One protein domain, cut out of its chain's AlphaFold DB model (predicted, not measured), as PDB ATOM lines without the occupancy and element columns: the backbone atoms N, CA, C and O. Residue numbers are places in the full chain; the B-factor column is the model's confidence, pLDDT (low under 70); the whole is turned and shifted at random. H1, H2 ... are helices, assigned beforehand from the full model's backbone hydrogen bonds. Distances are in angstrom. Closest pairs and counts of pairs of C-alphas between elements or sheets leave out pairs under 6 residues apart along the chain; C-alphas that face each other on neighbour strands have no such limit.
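This is residues 682 to 801 of the 920 residues of an uncharacterized protein of Candidatus Dependentiae bacterium (UniProt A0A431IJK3). A body of six helices has one long helix, H7, as an arm, whose far part sticks out with residues 790 to 801. In the body two helical hairpins, H1 with H2 and H3 with H4, stand crosswise to each other; H6 packs on H2 and H4, and the short H5 packs on H2. The printed part has 120 residues, with seven named helices, H1 to H7 in chain order, and no named strand: the class is all helix. It is compact, with a radius of gyration of the C-alphas of 15.1 A, yet only just elongated, spanning 53 by 27 by 26 A.

Start at H7, residues 776 to 798. Its residues 778 to 782 touch residues 771 to 773 of H6, residues 761 to 774, only at the corner; the closest C-alphas, of Glu 772 and Arg 779, are 4.9 A apart. H4, residues 735 to 747, only just touches H7, only at their ends, with 3 pairs of C-alphas within 8 A, the closest Tyr 737 and Leu 778 at 6.5 A. H6 touches H4 at a steep tilt of 48 degrees, opposite ways, closest at the C-alphas of Ala 740 and Met 771, 4.9 A. H6 also touches H2, residues 699 to 715, about perpendicular at 85 degrees, closest at the C-alphas of Thr 703 and Ala 764, 5.0 A. H2 and H1, residues 685 to 694, touch as a hairpin at a shallow tilt of 13 degrees, opposite ways, with the C-alphas of Leu 692 and Ser 705 closest at 4.8 A. H5, residues 753 to 757, touches H2 at residues 707 to 714 alone, with the C-alphas of Lys 707 and Ala 757 closest at 4.7 A. H3, residues 721 to 730, touches H4 in a hairpin at a shallow tilt of 15 degrees, opposite ways, closest at the C-alphas of Ala 729 and Pro 735, 6.6 A. H1 and H4 are apart, as are H2 and H4. Every O i to N i+4 pair is within hydrogen-bond range in H1, H3, H4, H5, H6 and H7; in H2 it is 12 of 13.

Find C-alpha 776 at (12.250, 100.060, 74.764); from there H7 runs 32.3 A to C-alpha 798 at (32.754, 75.051, 74.642). Go back to C-alpha 685 at (-4.646, 84.279, 71.409), where H1 begins. H2 measures 24.7 A, with a kink of 27 degrees near residue 707; H6 measures 19.8 A and H4 18.2 A.

The C-alphas of Thr 720 and Pro 800 are the two farthest apart, at 53.0 A. The printed part has no cut, and its links between helices are tight. The mean pLDDT of the printed part is 94.6; residue 801 is under 70.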
ATOM      1  N   VAL A 682      -7.318  75.882  69.390       90.00
ATOM      2  CA  VAL A 682      -8.159  76.859  68.683       90.00
ATOM      3  C   VAL A 682      -8.494  78.040  69.594       90.00
ATOM      4  O   VAL A 682      -9.040  77.855  70.684       90.00
ATOM      5  N   GLY A 683      -8.232  79.259  69.126       93.00
ATOM      6  CA  GLY A 683      -8.537  80.488  69.856       93.00
ATOM      7  C   GLY A 683      -7.513  80.847  70.938       93.00
ATOM      8  O   GLY A 683      -7.823  81.605  71.863       93.00
ATOM      9  N   ALA A 684      -6.294  80.316  70.850       95.81
ATOM     10  CA  ALA A 684      -5.234  80.470  71.845       95.81
ATOM     11  C   ALA A 684      -4.472  81.808  71.710       95.81
ATOM     12  O   ALA A 684      -3.243  81.853  71.687       95.81
ATOM     13  N   ILE A 685      -5.201  82.931  71.661       97.56
ATOM     14  CA  ILE A 685      -4.646  84.279  71.409       97.56
ATOM     15  C   ILE A 685      -3.511  84.629  72.383       97.56
ATOM     16  O   ILE A 685      -2.465  85.131  71.976       97.56
ATOM     17  N   SER A 686      -3.715  84.380  73.684       97.38
ATOM     18  CA  SER A 686      -2.717  84.671  74.722       97.38
ATOM     19  C   SER A 686      -1.431  83.878  74.521       97.38
ATOM     20  O   SER A 686      -0.348  84.426  74.684       97.38
ATOM     21  N   GLU A 687      -1.549  82.605  74.158       95.50
ATOM     22  CA  GLU A 687      -0.399  81.743  73.910       95.50
ATOM     23  C   GLU A 687       0.342  82.183  72.647       95.50
ATOM     24  O   GLU A 687       1.555  82.345  72.682       95.50
ATOM     25  N   ALA A 688      -0.374  82.505  71.565       96.56
ATOM     26  CA  ALA A 688       0.238  83.019  70.342       96.56
ATOM     27  C   ALA A 688       1.012  84.325  70.587       96.56
ATOM     28  O   ALA A 688       2.127  84.493  70.085       96.56
ATOM     29  N   PHE A 689       0.462  85.235  71.400       97.75
ATOM     30  CA  PHE A 689       1.142  86.487  71.731       97.75
ATOM     31  C   PHE A 689       2.322  86.279  72.688       97.75
ATOM     32  O   PHE A 689       3.372  86.894  72.502       97.75
ATOM     33  N   GLN A 690       2.204  85.367  73.656       96.44
ATOM     34  CA  GLN A 690       3.332  84.991  74.507       96.44
ATOM     35  C   GLN A 690       4.451  84.337  73.688       96.44
ATOM     36  O   GLN A 690       5.609  84.698  73.858       96.44
ATOM     37  N   ASN A 691       4.118  83.466  72.734       94.44
ATOM     38  CA  ASN A 691       5.080  82.840  71.827       94.44
ATOM     39  C   ASN A 691       5.809  83.880  70.967       94.44
ATOM     40  O   ASN A 691       7.011  83.755  70.733       94.44
ATOM     41  N   LEU A 692       5.115  84.946  70.548       96.94
ATOM     42  CA  LEU A 692       5.741  86.077  69.864       96.94
ATOM     43  C   LEU A 692       6.760  86.784  70.768       96.94
ATOM     44  O   LEU A 692       7.865  87.082  70.316       96.94
ATOM     45  N   ILE A 693       6.437  87.007  72.042       96.56
ATOM     46  CA  ILE A 693       7.365  87.611  73.008       96.56
ATOM     47  C   ILE A 693       8.558  86.675  73.265       96.56
ATOM     48  O   ILE A 693       9.704  87.096  73.105       96.56
ATOM     49  N   ASP A 694       8.303  85.402  73.563       94.19
ATOM     50  CA  ASP A 694       9.309  84.376  73.883       94.19
ATOM     51  C   ASP A 694      10.193  84.014  72.679       94.19
ATOM     52  O   ASP A 694      11.298  83.482  72.822       94.19
ATOM     53  N   SER A 695       9.757  84.361  71.465       93.56
ATOM     54  CA  SER A 695      10.583  84.256  70.264       93.56
ATOM     55  C   SER A 695      11.809  85.176  70.297       93.56
ATOM     56  O   SER A 695      12.713  84.996  69.476       93.56
ATOM     57  N   ALA A 696      11.888  86.134  71.224       94.75
ATOM     58  CA  ALA A 696      12.959  87.128  71.290       94.75
ATOM     59  C   ALA A 696      13.124  87.942  69.989       94.75
ATOM     60  O   ALA A 696      14.232  88.358  69.652       94.75
ATOM     61  N   GLY A 697      12.040  88.092  69.219       94.69
ATOM     62  CA  GLY A 697      12.032  88.797  67.935       94.69
ATOM     63  C   GLY A 697      12.846  88.112  66.832       94.69
ATOM     64  O   GLY A 697      13.208  88.753  65.848       94.69
ATOM     65  N   GLN A 698      13.189  86.826  66.982       92.38
ATOM     66  CA  GLN A 698      14.125  86.146  66.084       92.38
ATOM     67  C   GLN A 698      13.520  85.014  65.255       92.38
ATOM     68  O   GLN A 698      12.874  84.091  65.766       92.38
ATOM     69  N   GLY A 699      13.890  85.029  63.973       90.50
ATOM     70  CA  GLY A 699      13.673  83.940  63.029       90.50
ATOM     71  C   GLY A 699      12.204  83.712  62.690       90.50
ATOM     72  O   GLY A 699      11.329  84.529  62.975       90.50
ATOM     73  N   ARG A 700      11.938  82.560  62.081       88.31
ATOM     74  CA  ARG A 700      10.603  82.186  61.617       88.31
ATOM     75  C   ARG A 700       9.610  81.927  62.750       88.31
ATOM     76  O   ARG A 700       8.418  82.124  62.555       88.31
ATOM     77  N   ASN A 701      10.070  81.588  63.955       90.56
ATOM     78  CA  ASN A 701       9.176  81.504  65.115       90.56
ATOM     79  C   ASN A 701       8.530  82.860  65.428       90.56
ATOM     80  O   ASN A 701       7.334  82.901  65.683       90.56
ATOM     81  N   ALA A 702       9.277  83.966  65.337       95.50
ATOM     82  CA  ALA A 702       8.714  85.296  65.560       95.50
ATOM     83  C   ALA A 702       7.679  85.661  64.485       95.50
ATOM     84  O   ALA A 702       6.578  86.105  64.806       95.50
ATOM     85  N   THR A 703       7.993  85.416  63.207       95.81
ATOM     86  CA  THR A 703       7.069  85.717  62.100       95.81
ATOM     87  C   THR A 703       5.835  84.815  62.113       95.81
ATOM     88  O   THR A 703       4.727  85.288  61.858       95.81
ATOM     89  N   LYS A 704       5.990  83.530  62.460       94.19
ATOM     90  CA  LYS A 704       4.880  82.593  62.661       94.19
ATOM     91  C   LYS A 704       3.996  83.048  63.816       94.19
ATOM     92  O   LYS A 704       2.809  83.245  63.596       94.19
ATOM     93  N   SER A 705       4.558  83.277  65.004       95.56
ATOM     94  CA  SER A 705       3.780  83.694  66.175       95.56
ATOM     95  C   SER A 705       3.075  85.031  65.955       95.56
ATOM     96  O   SER A 705       1.938  85.188  66.385       95.56
ATOM     97  N   PHE A 706       3.684  85.961  65.210       97.88
ATOM     98  CA  PHE A 706       3.002  87.175  64.763       97.88
ATOM     99  C   PHE A 706       1.725  86.854  63.975       97.88
ATOM    100  O   PHE A 706       0.667  87.380  64.309       97.88
ATOM    101  N   LYS A 707       1.792  85.977  62.966       97.75
ATOM    102  CA  LYS A 707       0.614  85.568  62.178       97.75
ATOM    103  C   LYS A 707      -0.394  84.791  63.027       97.75
ATOM    104  O   LYS A 707      -1.594  85.051  62.930       97.75
ATOM    105  N   ASP A 708       0.089  83.900  63.892       97.31
ATOM    106  CA  ASP A 708      -0.745  83.085  64.777       97.31
ATOM    107  C   ASP A 708      -1.614  83.957  65.687       97.31
ATOM    108  O   ASP A 708      -2.780  83.639  65.866       97.31
ATOM    109  N   VAL A 709      -1.122  85.098  66.191       98.31
ATOM    110  CA  VAL A 709      -1.937  86.016  67.014       98.31
ATOM    111  C   VAL A 709      -3.248  86.395  66.315       98.31
ATOM    112  O   VAL A 709      -4.307  86.375  66.942       98.31
ATOM    113  N   ALA A 710      -3.201  86.708  65.018       98.19
ATOM    114  CA  ALA A 710      -4.391  87.064  64.254       98.19
ATOM    115  C   ALA A 710      -5.236  85.846  63.859       98.19
ATOM    116  O   ALA A 710      -6.466  85.929  63.879       98.19
ATOM    117  N   VAL A 711      -4.603  84.713  63.537       97.69
ATOM    118  CA  VAL A 711      -5.309  83.454  63.246       97.69
ATOM    119  C   VAL A 711      -6.111  83.001  64.465       97.69
ATOM    120  O   VAL A 711      -7.312  82.758  64.353       97.69
ATOM    121  N   GLU A 712      -5.479  82.971  65.636       97.75
ATOM    122  CA  GLU A 712      -6.119  82.612  66.899       97.75
ATOM    123  C   GLU A 712      -7.207  83.615  67.285       97.75
ATOM    124  O   GLU A 712      -8.257  83.229  67.797       97.75
ATOM    125  N   ALA A 713      -7.012  84.906  66.994       97.88
ATOM    126  CA  ALA A 713      -8.041  85.917  67.216       97.88
ATOM    127  C   ALA A 713      -9.304  85.618  66.402       97.88
ATOM    128  O   ALA A 713     -10.400  85.546  66.960       97.88
ATOM    129  N   LEU A 714      -9.139  85.369  65.100       97.12
ATOM    130  CA  LEU A 714     -10.240  85.039  64.200       97.12
ATOM    131  C   LEU A 714     -10.956  83.751  64.627       97.12
ATOM    132  O   LEU A 714     -12.185  83.702  64.618       97.12
ATOM    133  N   GLN A 715     -10.204  82.734  65.051       95.38
ATOM    134  CA  GLN A 715     -10.757  81.472  65.546       95.38
ATOM    135  C   GLN A 715     -11.542  81.630  66.856       95.38
ATOM    136  O   GLN A 715     -12.563  80.973  67.042       95.38
ATOM    137  N   ALA A 716     -11.117  82.536  67.740       96.69
ATOM    138  CA  ALA A 716     -11.832  82.872  68.971       96.69
ATOM    139  C   ALA A 716     -13.052  83.794  68.750       96.69
ATOM    140  O   ALA A 716     -13.680  84.223  69.717       96.69
ATOM    141  N   GLY A 717     -13.376  84.145  67.499       97.00
ATOM    142  CA  GLY A 717     -14.467  85.065  67.167       97.00
ATOM    143  C   GLY A 717     -14.123  86.548  67.356       97.00
ATOM    144  O   GLY A 717     -15.007  87.399  67.262       97.00
ATOM    145  N   VAL A 718     -12.853  86.888  67.593       97.81
ATOM    146  CA  VAL A 718     -12.380  88.274  67.600       97.81
ATOM    147  C   VAL A 718     -12.154  88.707  66.155       97.81
ATOM    148  O   VAL A 718     -11.236  88.242  65.487       97.81
ATOM    149  N   THR A 719     -13.009  89.594  65.651       96.94
ATOM    150  CA  THR A 719     -13.025  89.984  64.229       96.94
ATOM    151  C   THR A 719     -12.433  91.365  63.949       96.94
ATOM    152  O   THR A 719     -12.253  91.724  62.785       96.94
ATOM    153  N   THR A 720     -12.094  92.142  64.984       98.19
ATOM    154  CA  THR A 720     -11.575  93.513  64.853       98.19
ATOM    155  C   THR A 720     -10.238  93.700  65.574       98.19
ATOM    156  O   THR A 720      -9.965  93.067  66.595       98.19
ATOM    157  N   MET A 721      -9.410  94.620  65.063       98.19
ATOM    158  CA  MET A 721      -8.124  94.991  65.675       98.19
ATOM    159  C   MET A 721      -8.304  95.524  67.103       98.19
ATOM    160  O   MET A 721      -7.536  95.190  68.001       98.19
ATOM    161  N   GLU A 722      -9.350  96.320  67.329       98.31
ATOM    162  CA  GLU A 722      -9.695  96.838  68.654       98.31
ATOM    163  C   GLU A 722     -10.124  95.719  69.613       98.31
ATOM    164  O   GLU A 722      -9.680  95.691  70.761       98.31
ATOM    165  N   GLY A 723     -10.907  94.747  69.132       98.25
ATOM    166  CA  GLY A 723     -11.278  93.567  69.909       98.25
ATOM    167  C   GLY A 723     -10.055  92.768  70.363       98.25
ATOM    168  O   GLY A 723      -9.960  92.407  71.535       98.25
ATOM    169  N   LEU A 724      -9.079  92.565  69.470       98.31
ATOM    170  CA  LEU A 724      -7.824  91.887  69.808       98.31
ATOM    171  C   LEU A 724      -7.005  92.692  70.825       98.31
ATOM    172  O   LEU A 724      -6.509  92.129  71.800       98.31
ATOM    173  N   ARG A 725      -6.903  94.013  70.645       98.50
ATOM    174  CA  ARG A 725      -6.204  94.901  71.586       98.50
ATOM    175  C   ARG A 725      -6.797  94.805  72.993       98.50
ATOM    176  O   ARG A 725      -6.056  94.625  73.957       98.50
ATOM    177  N   ASN A 726      -8.124  94.876  73.099       98.19
ATOM    178  CA  ASN A 726      -8.843  94.787  74.370       98.19
ATOM    179  C   ASN A 726      -8.700  93.404  75.012       98.19
ATOM    180  O   ASN A 726      -8.530  93.304  76.230       98.19
ATOM    181  N   TYR A 727      -8.713  92.339  74.202       97.94
ATOM    182  CA  TYR A 727      -8.459  90.982  74.676       97.94
ATOM    183  C   TYR A 727      -7.069  90.874  75.318       97.94
ATOM    184  O   TYR A 727      -6.961  90.443  76.466       97.94
ATOM    185  N   LEU A 728      -6.013  91.309  74.620       98.12
ATOM    186  CA  LEU A 728      -4.639  91.246  75.134       98.12
ATOM    187  C   LEU A 728      -4.465  92.086  76.409       98.12
ATOM    188  O   LEU A 728      -3.861  91.619  77.373       98.12
ATOM    189  N   ALA A 729      -5.062  93.280  76.461       98.00
ATOM    190  CA  ALA A 729      -5.027  94.127  77.652       98.00
ATOM    191  C   ALA A 729      -5.721  93.458  78.853       98.00
ATOM    192  O   ALA A 729      -5.182  93.440  79.957       98.00
ATOM    193  N   THR A 730      -6.881  92.830  78.632       97.88
ATOM    194  CA  THR A 730      -7.631  92.114  79.681       97.88
ATOM    195  C   THR A 730      -6.868  90.897  80.210       97.88
ATOM    196  O   THR A 730      -7.017  90.520  81.370       97.88
ATOM    197  N   LYS A 731      -6.024  90.282  79.376       97.81
ATOM    198  CA  LYS A 731      -5.142  89.175  79.772       97.81
ATOM    199  C   LYS A 731      -3.899  89.627  80.543       97.81
ATOM    200  O   LYS A 731      -3.143  88.773  80.993       97.81
ATOM    201  N   GLY A 732      -3.718  90.934  80.740       97.50
ATOM    202  CA  GLY A 732      -2.652  91.495  81.564       97.50
ATOM    203  C   GLY A 732      -1.299  91.592  80.864       97.50
ATOM    204  O   GLY A 732      -0.284  91.723  81.544       97.50
ATOM    205  N   PHE A 733      -1.259  91.524  79.529       98.00
ATOM    206  CA  PHE A 733      -0.025  91.802  78.794       98.00
ATOM    207  C   PHE A 733       0.380  93.275  78.935       98.00
ATOM    208  O   PHE A 733      -0.482  94.149  79.055       98.00
ATOM    209  N   ASP A 734       1.690  93.551  78.903       97.94
ATOM    210  CA  ASP A 734       2.208  94.916  79.059       97.94
ATOM    211  C   ASP A 734       1.619  95.836  77.962       97.94
ATOM    212  O   ASP A 734       1.738  95.523  76.768       97.94
ATOM    213  N   PRO A 735       0.977  96.965  78.331       98.12
ATOM    214  CA  PRO A 735       0.373  97.888  77.371       98.12
ATOM    215  C   PRO A 735       1.349  98.422  76.319       98.12
ATOM    216  O   PRO A 735       0.932  98.719  75.200       98.12
ATOM    217  N   GLU A 736       2.636  98.533  76.650       98.06
ATOM    218  CA  GLU A 736       3.682  98.968  75.727       98.06
ATOM    219  C   GLU A 736       3.907  97.932  74.620       98.06
ATOM    220  O   GLU A 736       3.985  98.299  73.449       98.06
ATOM    221  N   TYR A 737       3.902  96.637  74.961       98.25
ATOM    222  CA  TYR A 737       4.060  95.548  73.986       98.25
ATOM    223  C   TYR A 737       2.854  95.467  73.058       98.25
ATOM    224  O   TYR A 737       3.003  95.323  71.844       98.25
ATOM    225  N   ILE A 738       1.649  95.606  73.624       98.44
ATOM    226  CA  ILE A 738       0.408  95.663  72.850       98.44
ATOM    227  C   ILE A 738       0.460  96.868  71.901       98.44
ATOM    228  O   ILE A 738       0.221  96.726  70.706       98.44
ATOM    229  N   SER A 739       0.799  98.054  72.409       98.25
ATOM    230  CA  SER A 739       0.887  99.273  71.601       98.25
ATOM    231  C   SER A 739       1.883  99.120  70.447       98.25
ATOM    232  O   SER A 739       1.520  99.389  69.301       98.25
ATOM    233  N   ALA A 740       3.088  98.608  70.725       98.25
ATOM    234  CA  ALA A 740       4.117  98.355  69.721       98.25
ATOM    235  C   ALA A 740       3.634  97.389  68.629       98.25
ATOM    236  O   ALA A 740       3.786  97.693  67.450       98.25
ATOM    237  N   LEU A 741       2.970  96.283  68.995       98.50
ATOM    238  CA  LEU A 741       2.404  95.328  68.035       98.50
ATOM    239  C   LEU A 741       1.458  96.000  67.033       98.50
ATOM    240  O   LEU A 741       1.601  95.841  65.820       98.50
ATOM    241  N   PHE A 742       0.483  96.762  67.532       98.62
ATOM    242  CA  PHE A 742      -0.521  97.384  66.669       98.62
ATOM    243  C   PHE A 742       0.038  98.554  65.853       98.62
ATOM    244  O   PHE A 742      -0.384  98.741  64.712       98.62
ATOM    245  N   GLN A 743       0.959  99.343  66.412       98.38
ATOM    246  CA  GLN A 743       1.609 100.430  65.675       98.38
ATOM    247  C   GLN A 743       2.496  99.885  64.552       98.38
ATOM    248  O   GLN A 743       2.407 100.367  63.423       98.38
ATOM    249  N   ALA A 744       3.274  98.839  64.828       98.31
ATOM    250  CA  ALA A 744       4.114  98.168  63.845       98.31
ATOM    251  C   ALA A 744       3.283  97.535  62.713       98.31
ATOM    252  O   ALA A 744       3.563  97.758  61.535       98.31
ATOM    253  N   ALA A 745       2.194  96.831  63.043       98.19
ATOM    254  CA  ALA A 745       1.273  96.290  62.040       98.19
ATOM    255  C   ALA A 745       0.672  97.401  61.153       98.19
ATOM    256  O   ALA A 745       0.660  97.287  59.924       98.19
ATOM    257  N   ALA A 746       0.243  98.515  61.757       98.12
ATOM    258  CA  ALA A 746      -0.301  99.655  61.023       98.12
ATOM    259  C   ALA A 746       0.732 100.299  60.076       98.12
ATOM    260  O   ALA A 746       0.387 100.626  58.940       98.12
ATOM    261  N   GLN A 747       2.002 100.425  60.490       98.25
ATOM    262  CA  GLN A 747       3.086 100.941  59.636       98.25
ATOM    263  C   GLN A 747       3.345 100.074  58.398       98.25
ATOM    264  O   GLN A 747       3.796 100.581  57.369       98.25
ATOM    265  N   ARG A 748       3.008  98.782  58.459       98.06
ATOM    266  CA  ARG A 748       3.103  97.840  57.335       98.06
ATOM    267  C   ARG A 748       1.797  97.676  56.556       98.06
ATOM    268  O   ARG A 748       1.661  96.731  55.787       98.06
ATOM    269  N   ASN A 749       0.862  98.621  56.696       97.50
ATOM    270  CA  ASN A 749      -0.441  98.632  56.022       97.50
ATOM    271  C   ASN A 749      -1.343  97.425  56.344       97.50
ATOM    272  O   ASN A 749      -2.244  97.111  55.564       97.50
ATOM    273  N   ILE A 750      -1.153  96.773  57.495       97.81
ATOM    274  CA  ILE A 750      -2.054  95.721  57.979       97.81
ATOM    275  C   ILE A 750      -3.255  96.397  58.648       97.81
ATOM    276  O   ILE A 750      -3.136  96.987  59.723       97.81
ATOM    277  N   LYS A 751      -4.416  96.352  57.986       97.31
ATOM    278  CA  LYS A 751      -5.622  97.104  58.389       97.31
ATOM    279  C   LYS A 751      -6.625  96.269  59.183       97.31
ATOM    280  O   LYS A 751      -7.438  96.825  59.918       97.31
ATOM    281  N   ASP A 752      -6.571  94.951  59.038       98.12
ATOM    282  CA  ASP A 752      -7.511  94.018  59.652       98.12
ATOM    283  C   ASP A 752      -6.842  92.674  59.981       98.12
ATOM    284  O   ASP A 752      -5.743  92.370  59.516       98.12
ATOM    285  N   LEU A 753      -7.524  91.848  60.780       97.81
ATOM    286  CA  LEU A 753      -6.992  90.559  61.229       97.81
ATOM    287  C   LEU A 753      -6.799  89.547  60.090       97.81
ATOM    288  O   LEU A 753      -5.963  88.658  60.216       97.81
ATOM    289  N   LYS A 754      -7.526  89.669  58.970       97.69
ATOM    290  CA  LYS A 754      -7.355  88.761  57.826       97.69
ATOM    291  C   LYS A 754      -6.050  89.063  57.097       97.69
ATOM    292  O   LYS A 754      -5.249  88.154  56.913       97.69
ATOM    293  N   SER A 755      -5.813  90.334  56.768       97.75
ATOM    294  CA  SER A 755      -4.556  90.810  56.176       97.75
ATOM    295  C   SER A 755      -3.349  90.545  57.080       97.75
ATOM    296  O   SER A 755      -2.261  90.271  56.581       97.75
ATOM    297  N   TRP A 756      -3.549  90.559  58.402       98.00
ATOM    298  CA  TRP A 756      -2.534  90.162  59.375       98.00
ATOM    299  C   TRP A 756      -2.245  88.660  59.298       98.00
ATOM    300  O   TRP A 756      -1.097  88.266  59.094       98.00
ATOM    301  N   ALA A 757      -3.269  87.814  59.426       97.25
ATOM    302  CA  ALA A 757      -3.124  86.359  59.383       97.25
ATOM    303  C   ALA A 757      -2.481  85.865  58.072       97.25
ATOM    304  O   ALA A 757      -1.750  84.876  58.081       97.25
ATOM    305  N   SER A 758      -2.720  86.570  56.961       96.31
ATOM    306  CA  SER A 758      -2.152  86.278  55.641       96.31
ATOM    307  C   SER A 758      -0.880  87.067  55.302       96.31
ATOM    308  O   SER A 758      -0.489  87.095  54.135       96.31
ATOM    309  N   ALA A 759      -0.257  87.763  56.259       97.12
ATOM    310  CA  ALA A 759       0.958  88.531  55.996       97.12
ATOM    311  C   ALA A 759       2.092  87.618  55.489       97.12
ATOM    312  O   ALA A 759       2.258  86.495  55.972       97.12
ATOM    313  N   SER A 760       2.890  88.099  54.528       95.88
ATOM    314  CA  SER A 760       4.084  87.370  54.076       95.88
ATOM    315  C   SER A 760       5.135  87.301  55.190       95.88
ATOM    316  O   SER A 760       5.102  88.098  56.132       95.88
ATOM    317  N   ASP A 761       6.084  86.367  55.095       94.38
ATOM    318  CA  ASP A 761       7.153  86.230  56.095       94.38
ATOM    319  C   ASP A 761       8.013  87.506  56.183       94.38
ATOM    320  O   ASP A 761       8.432  87.889  57.276       94.38
ATOM    321  N   GLU A 762       8.212  88.217  55.069       96.50
ATOM    322  CA  GLU A 762       8.924  89.498  55.015       96.50
ATOM    323  C   GLU A 762       8.151  90.609  55.730       96.50
ATOM    324  O   GLU A 762       8.735  91.358  56.513       96.50
ATOM    325  N   VAL A 763       6.837  90.709  55.492       97.62
ATOM    326  CA  VAL A 763       5.983  91.700  56.161       97.62
ATOM    327  C   VAL A 763       5.916  91.407  57.655       97.62
ATOM    328  O   VAL A 763       6.122  92.310  58.460       97.62
ATOM    329  N   ALA A 764       5.696  90.147  58.034       97.69
ATOM    330  CA  ALA A 764       5.681  89.719  59.427       97.69
ATOM    331  C   ALA A 764       7.020  90.008  60.123       97.69
ATOM    332  O   ALA A 764       7.034  90.570  61.214       97.69
ATOM    333  N   GLY A 765       8.151  89.693  59.481       97.00
ATOM    334  CA  GLY A 765       9.484  89.998  60.009       97.00
ATOM    335  C   GLY A 765       9.727  91.496  60.175       97.00
ATOM    336  O   GLY A 765      10.291  91.920  61.181       97.00
ATOM    337  N   ALA A 766       9.243  92.305  59.233       97.69
ATOM    338  CA  ALA A 766       9.331  93.754  59.320       97.69
ATOM    339  C   ALA A 766       8.486  94.317  60.478       97.69
ATOM    340  O   ALA A 766       8.972  95.176  61.207       97.69
ATOM    341  N   VAL A 767       7.276  93.788  60.706       98.25
ATOM    342  CA  VAL A 767       6.453  94.153  61.872       98.25
ATOM    343  C   VAL A 767       7.160  93.793  63.179       98.25
ATOM    344  O   VAL A 767       7.224  94.624  64.077       98.25
ATOM    345  N   VAL A 768       7.736  92.592  63.289       98.19
ATOM    346  CA  VAL A 768       8.499  92.184  64.483       98.19
ATOM    347  C   VAL A 768       9.682  93.124  64.734       98.19
ATOM    348  O   VAL A 768       9.888  93.556  65.866       98.19
ATOM    349  N   GLY A 769      10.432  93.494  63.691       97.75
ATOM    350  CA  GLY A 769      11.526  94.462  63.812       97.75
ATOM    351  C   GLY A 769      11.052  95.849  64.264       97.75
ATOM    352  O   GLY A 769      11.672  96.466  65.130       97.75
ATOM    353  N   ASP A 770       9.921  96.318  63.736       98.38
ATOM    354  CA  ASP A 770       9.322  97.594  64.134       98.38
ATOM    355  C   ASP A 770       8.823  97.556  65.590       98.38
ATOM    356  O   ASP A 770       8.985  98.537  66.314       98.38
ATOM    357  N   MET A 771       8.292  96.422  66.065       98.31
ATOM    358  CA  MET A 771       7.933  96.243  67.479       98.31
ATOM    359  C   MET A 771       9.143  96.429  68.401       98.31
ATOM    360  O   MET A 771       9.028  97.116  69.417       98.31
ATOM    361  N   GLU A 772      10.296  95.848  68.041       97.88
ATOM    362  CA  GLU A 772      11.556  96.025  68.782       97.88
ATOM    363  C   GLU A 772      11.987  97.497  68.800       97.88
ATOM    364  O   GLU A 772      12.458  98.003  69.814       97.88
ATOM    365  N   ALA A 773      11.820  98.207  67.683       97.75
ATOM    366  CA  ALA A 773      12.190  99.615  67.585       97.75
ATOM    367  C   ALA A 773      11.256 100.544  68.385       97.75
ATOM    368  O   ALA A 773      11.700 101.587  68.864       97.75
ATOM    369  N   MET A 774       9.976 100.181  68.522       98.19
ATOM    370  CA  MET A 774       8.943 101.006  69.159       98.19
ATOM    371  C   MET A 774       8.835 100.841  70.675       98.19
ATOM    372  O   MET A 774       8.387 101.773  71.340       98.19
ATOM    373  N   SER A 775       9.193  99.678  71.225       98.00
ATOM    374  CA  SER A 775       9.132  99.423  72.669       98.00
ATOM    375  C   SER A 775      10.527  99.210  73.237       98.00
ATOM    376  O   SER A 775      11.181  98.199  72.976       98.00
ATOM    377  N   GLU A 776      10.968 100.152  74.069       97.56
ATOM    378  CA  GLU A 776      12.250 100.060  74.764       97.56
ATOM    379  C   GLU A 776      12.281  98.856  75.705       97.56
ATOM    380  O   GLU A 776      13.251  98.098  75.688       97.56
ATOM    381  N   LYS A 777      11.186  98.602  76.434       97.69
ATOM    382  CA  LYS A 777      11.079  97.415  77.290       97.69
ATOM    383  C   LYS A 777      11.160  96.115  76.496       97.69
ATOM    384  O   LYS A 777      11.829  95.177  76.924       97.69
ATOM    385  N   LEU A 778      10.484  96.037  75.346       96.25
ATOM    386  CA  LEU A 778      10.493  94.831  74.520       96.25
ATOM    387  C   LEU A 778      11.884  94.598  73.933       96.25
ATOM    388  O   LEU A 778      12.364  93.470  73.941       96.25
ATOM    389  N   ARG A 779      12.559  95.667  73.495       97.50
ATOM    390  CA  ARG A 779      13.952  95.634  73.043       97.50
ATOM    391  C   ARG A 779      14.896  95.130  74.128       97.50
ATOM    392  O   ARG A 779      15.730  94.276  73.840       97.50
ATOM    393  N   GLU A 780      14.770  95.620  75.359       97.12
ATOM    394  CA  GLU A 780      15.561  95.137  76.499       97.12
ATOM    395  C   GLU A 780      15.278  93.659  76.794       97.12
ATOM    396  O   GLU A 780      16.214  92.864  76.902       97.12
ATOM    397  N   ALA A 781      14.001  93.264  76.842       95.56
ATOM    398  CA  ALA A 781      13.594  91.880  77.071       95.56
ATOM    399  C   ALA A 781      14.119  90.935  75.975       95.56
ATOM    400  O   ALA A 781      14.700  89.888  76.269       95.56
ATOM    401  N   TRP A 782      13.964  91.311  74.702       96.88
ATOM    402  CA  TRP A 782      14.460  90.549  73.557       96.88
ATOM    403  C   TRP A 782      15.983  90.517  73.511       96.88
ATOM    404  O   TRP A 782      16.549  89.452  73.276       96.88
ATOM    405  N   SER A 783      16.670  91.624  73.801       95.19
ATOM    406  CA  SER A 783      18.132  91.631  73.910       95.19
ATOM    407  C   SER A 783      18.616  90.675  74.996       95.19
ATOM    408  O   SER A 783      19.434  89.810  74.702       95.19
ATOM    409  N   GLY A 784      18.048  90.743  76.203       93.81
ATOM    410  CA  GLY A 784      18.422  89.851  77.303       93.81
ATOM    411  C   GLY A 784      18.189  88.371  76.982       93.81
ATOM    412  O   GLY A 784      19.022  87.520  77.306       93.81
ATOM    413  N   MET A 785      17.097  88.046  76.277       92.00
ATOM    414  CA  MET A 785      16.854  86.683  75.795       92.00
ATOM    415  C   MET A 785      17.856  86.255  74.720       92.00
ATOM    416  O   MET A 785      18.368  85.138  74.785       92.00
ATOM    417  N   ARG A 786      18.181  87.125  73.755       91.56
ATOM    418  CA  ARG A 786      19.200  86.849  72.725       91.56
ATOM    419  C   ARG A 786      20.577  86.622  73.340       91.56
ATOM    420  O   ARG A 786      21.262  85.685  72.934       91.56
ATOM    421  N   ASP A 787      20.954  87.422  74.331       90.62
ATOM    422  CA  ASP A 787      22.218  87.279  75.052       90.62
ATOM    423  C   ASP A 787      22.256  85.961  75.830       90.62
ATOM    424  O   ASP A 787      23.208  85.197  75.693       90.62
ATOM    425  N   SER A 788      21.171  85.612  76.526       86.00
ATOM    426  CA  SER A 788      21.045  84.322  77.224       86.00
ATOM    427  C   SER A 788      21.139  83.127  76.265       86.00
ATOM    428  O   SER A 788      21.801  82.127  76.552       86.00
ATOM    429  N   LEU A 789      20.499  83.219  75.092       81.94
ATOM    430  CA  LEU A 789      20.570  82.193  74.048       81.94
ATOM    431  C   LEU A 789      21.980  82.075  73.466       81.94
ATOM    432  O   LEU A 789      22.452  80.963  73.216       81.94
ATOM    433  N   LYS A 790      22.660  83.205  73.264       85.00
ATOM    434  CA  LYS A 790      24.044  83.244  72.794       85.00
ATOM    435  C   LYS A 790      24.994  82.641  73.822       85.00
ATOM    436  O   LYS A 790      25.798  81.796  73.452       85.00
ATOM    437  N   GLU A 791      24.865  82.991  75.098       85.00
ATOM    438  CA  GLU A 791      25.663  82.401  76.178       85.00
ATOM    439  C   GLU A 791      25.459  80.887  76.273       85.00
ATOM    440  O   GLU A 791      26.425  80.140  76.440       85.00
ATOM    441  N   MET A 792      24.222  80.413  76.105       78.31
ATOM    442  CA  MET A 792      23.927  78.984  76.060       78.31
ATOM    443  C   MET A 792      24.572  78.309  74.844       78.31
ATOM    444  O   MET A 792      25.190  77.253  74.992       78.31
ATOM    445  N   ALA A 793      24.468  78.910  73.656       77.44
ATOM    446  CA  ALA A 793      25.086  78.394  72.436       77.44
ATOM    447  C   ALA A 793      26.621  78.363  72.539       77.44
ATOM    448  O   ALA A 793      27.240  77.346  72.221       77.44
ATOM    449  N   ASP A 794      27.232  79.430  73.056       82.19
ATOM    450  CA  ASP A 794      28.672  79.527  73.301       82.19
ATOM    451  C   ASP A 794      29.117  78.523  74.376       82.19
ATOM    452  O   ASP A 794      30.180  77.910  74.265       82.19
ATOM    453  N   GLY A 795      28.299  78.314  75.411       81.56
ATOM    454  CA  GLY A 795      28.510  77.302  76.442       81.56
ATOM    455  C   GLY A 795      28.495  75.884  75.874       81.56
ATOM    456  O   GLY A 795      29.404  75.108  76.158       81.56
ATOM    457  N   LEU A 796      27.520  75.568  75.017       71.38
ATOM    458  CA  LEU A 796      27.429  74.285  74.314       71.38
ATOM    459  C   LEU A 796      28.616  74.070  73.366       71.38
ATOM    460  O   LEU A 796      29.190  72.985  73.350       71.38
ATOM    461  N   ALA A 797      29.033  75.105  72.630       74.31
ATOM    462  CA  ALA A 797      30.192  75.042  71.741       74.31
ATOM    463  C   ALA A 797      31.517  74.825  72.496       74.31
ATOM    464  O   ALA A 797      32.450  74.230  71.954       74.31
ATOM    465  N   LYS A 798      31.603  75.281  73.755       82.94
ATOM    466  CA  LYS A 798      32.754  75.051  74.642       82.94
ATOM    467  C   LYS A 798      32.787  73.648  75.247       82.94
ATOM    468  O   LYS A 798      33.830  73.272  75.780       82.94
ATOM    469  N   ILE A 799      31.700  72.870  75.185       75.38
ATOM    470  CA  ILE A 799      31.723  71.478  75.644       75.38
ATOM    471  C   ILE A 799      32.633  70.693  74.689       75.38
ATOM    472  O   ILE A 799      32.314  70.563  73.504       75.38
ATOM    473  N   PRO A 800      33.779  70.163  75.159       76.44
ATOM    474  CA  PRO A 800      34.679  69.432  74.287       76.44
ATOM    475  C   PRO A 800      33.963  68.193  73.742       76.44
ATOM    476  O   PRO A 800      33.487  67.351  74.502       76.44
ATOM    477  N   SER A 801      33.949  68.043  72.415       63.72
ATOM    478  CA  SER A 801      33.360  66.878  71.732       63.72
ATOM    479  C   SER A 801      34.027  65.549  72.113       63.72
ATOM    480  O   SER A 801      33.501  64.475  71.819       63.72
TER     481      SER A 801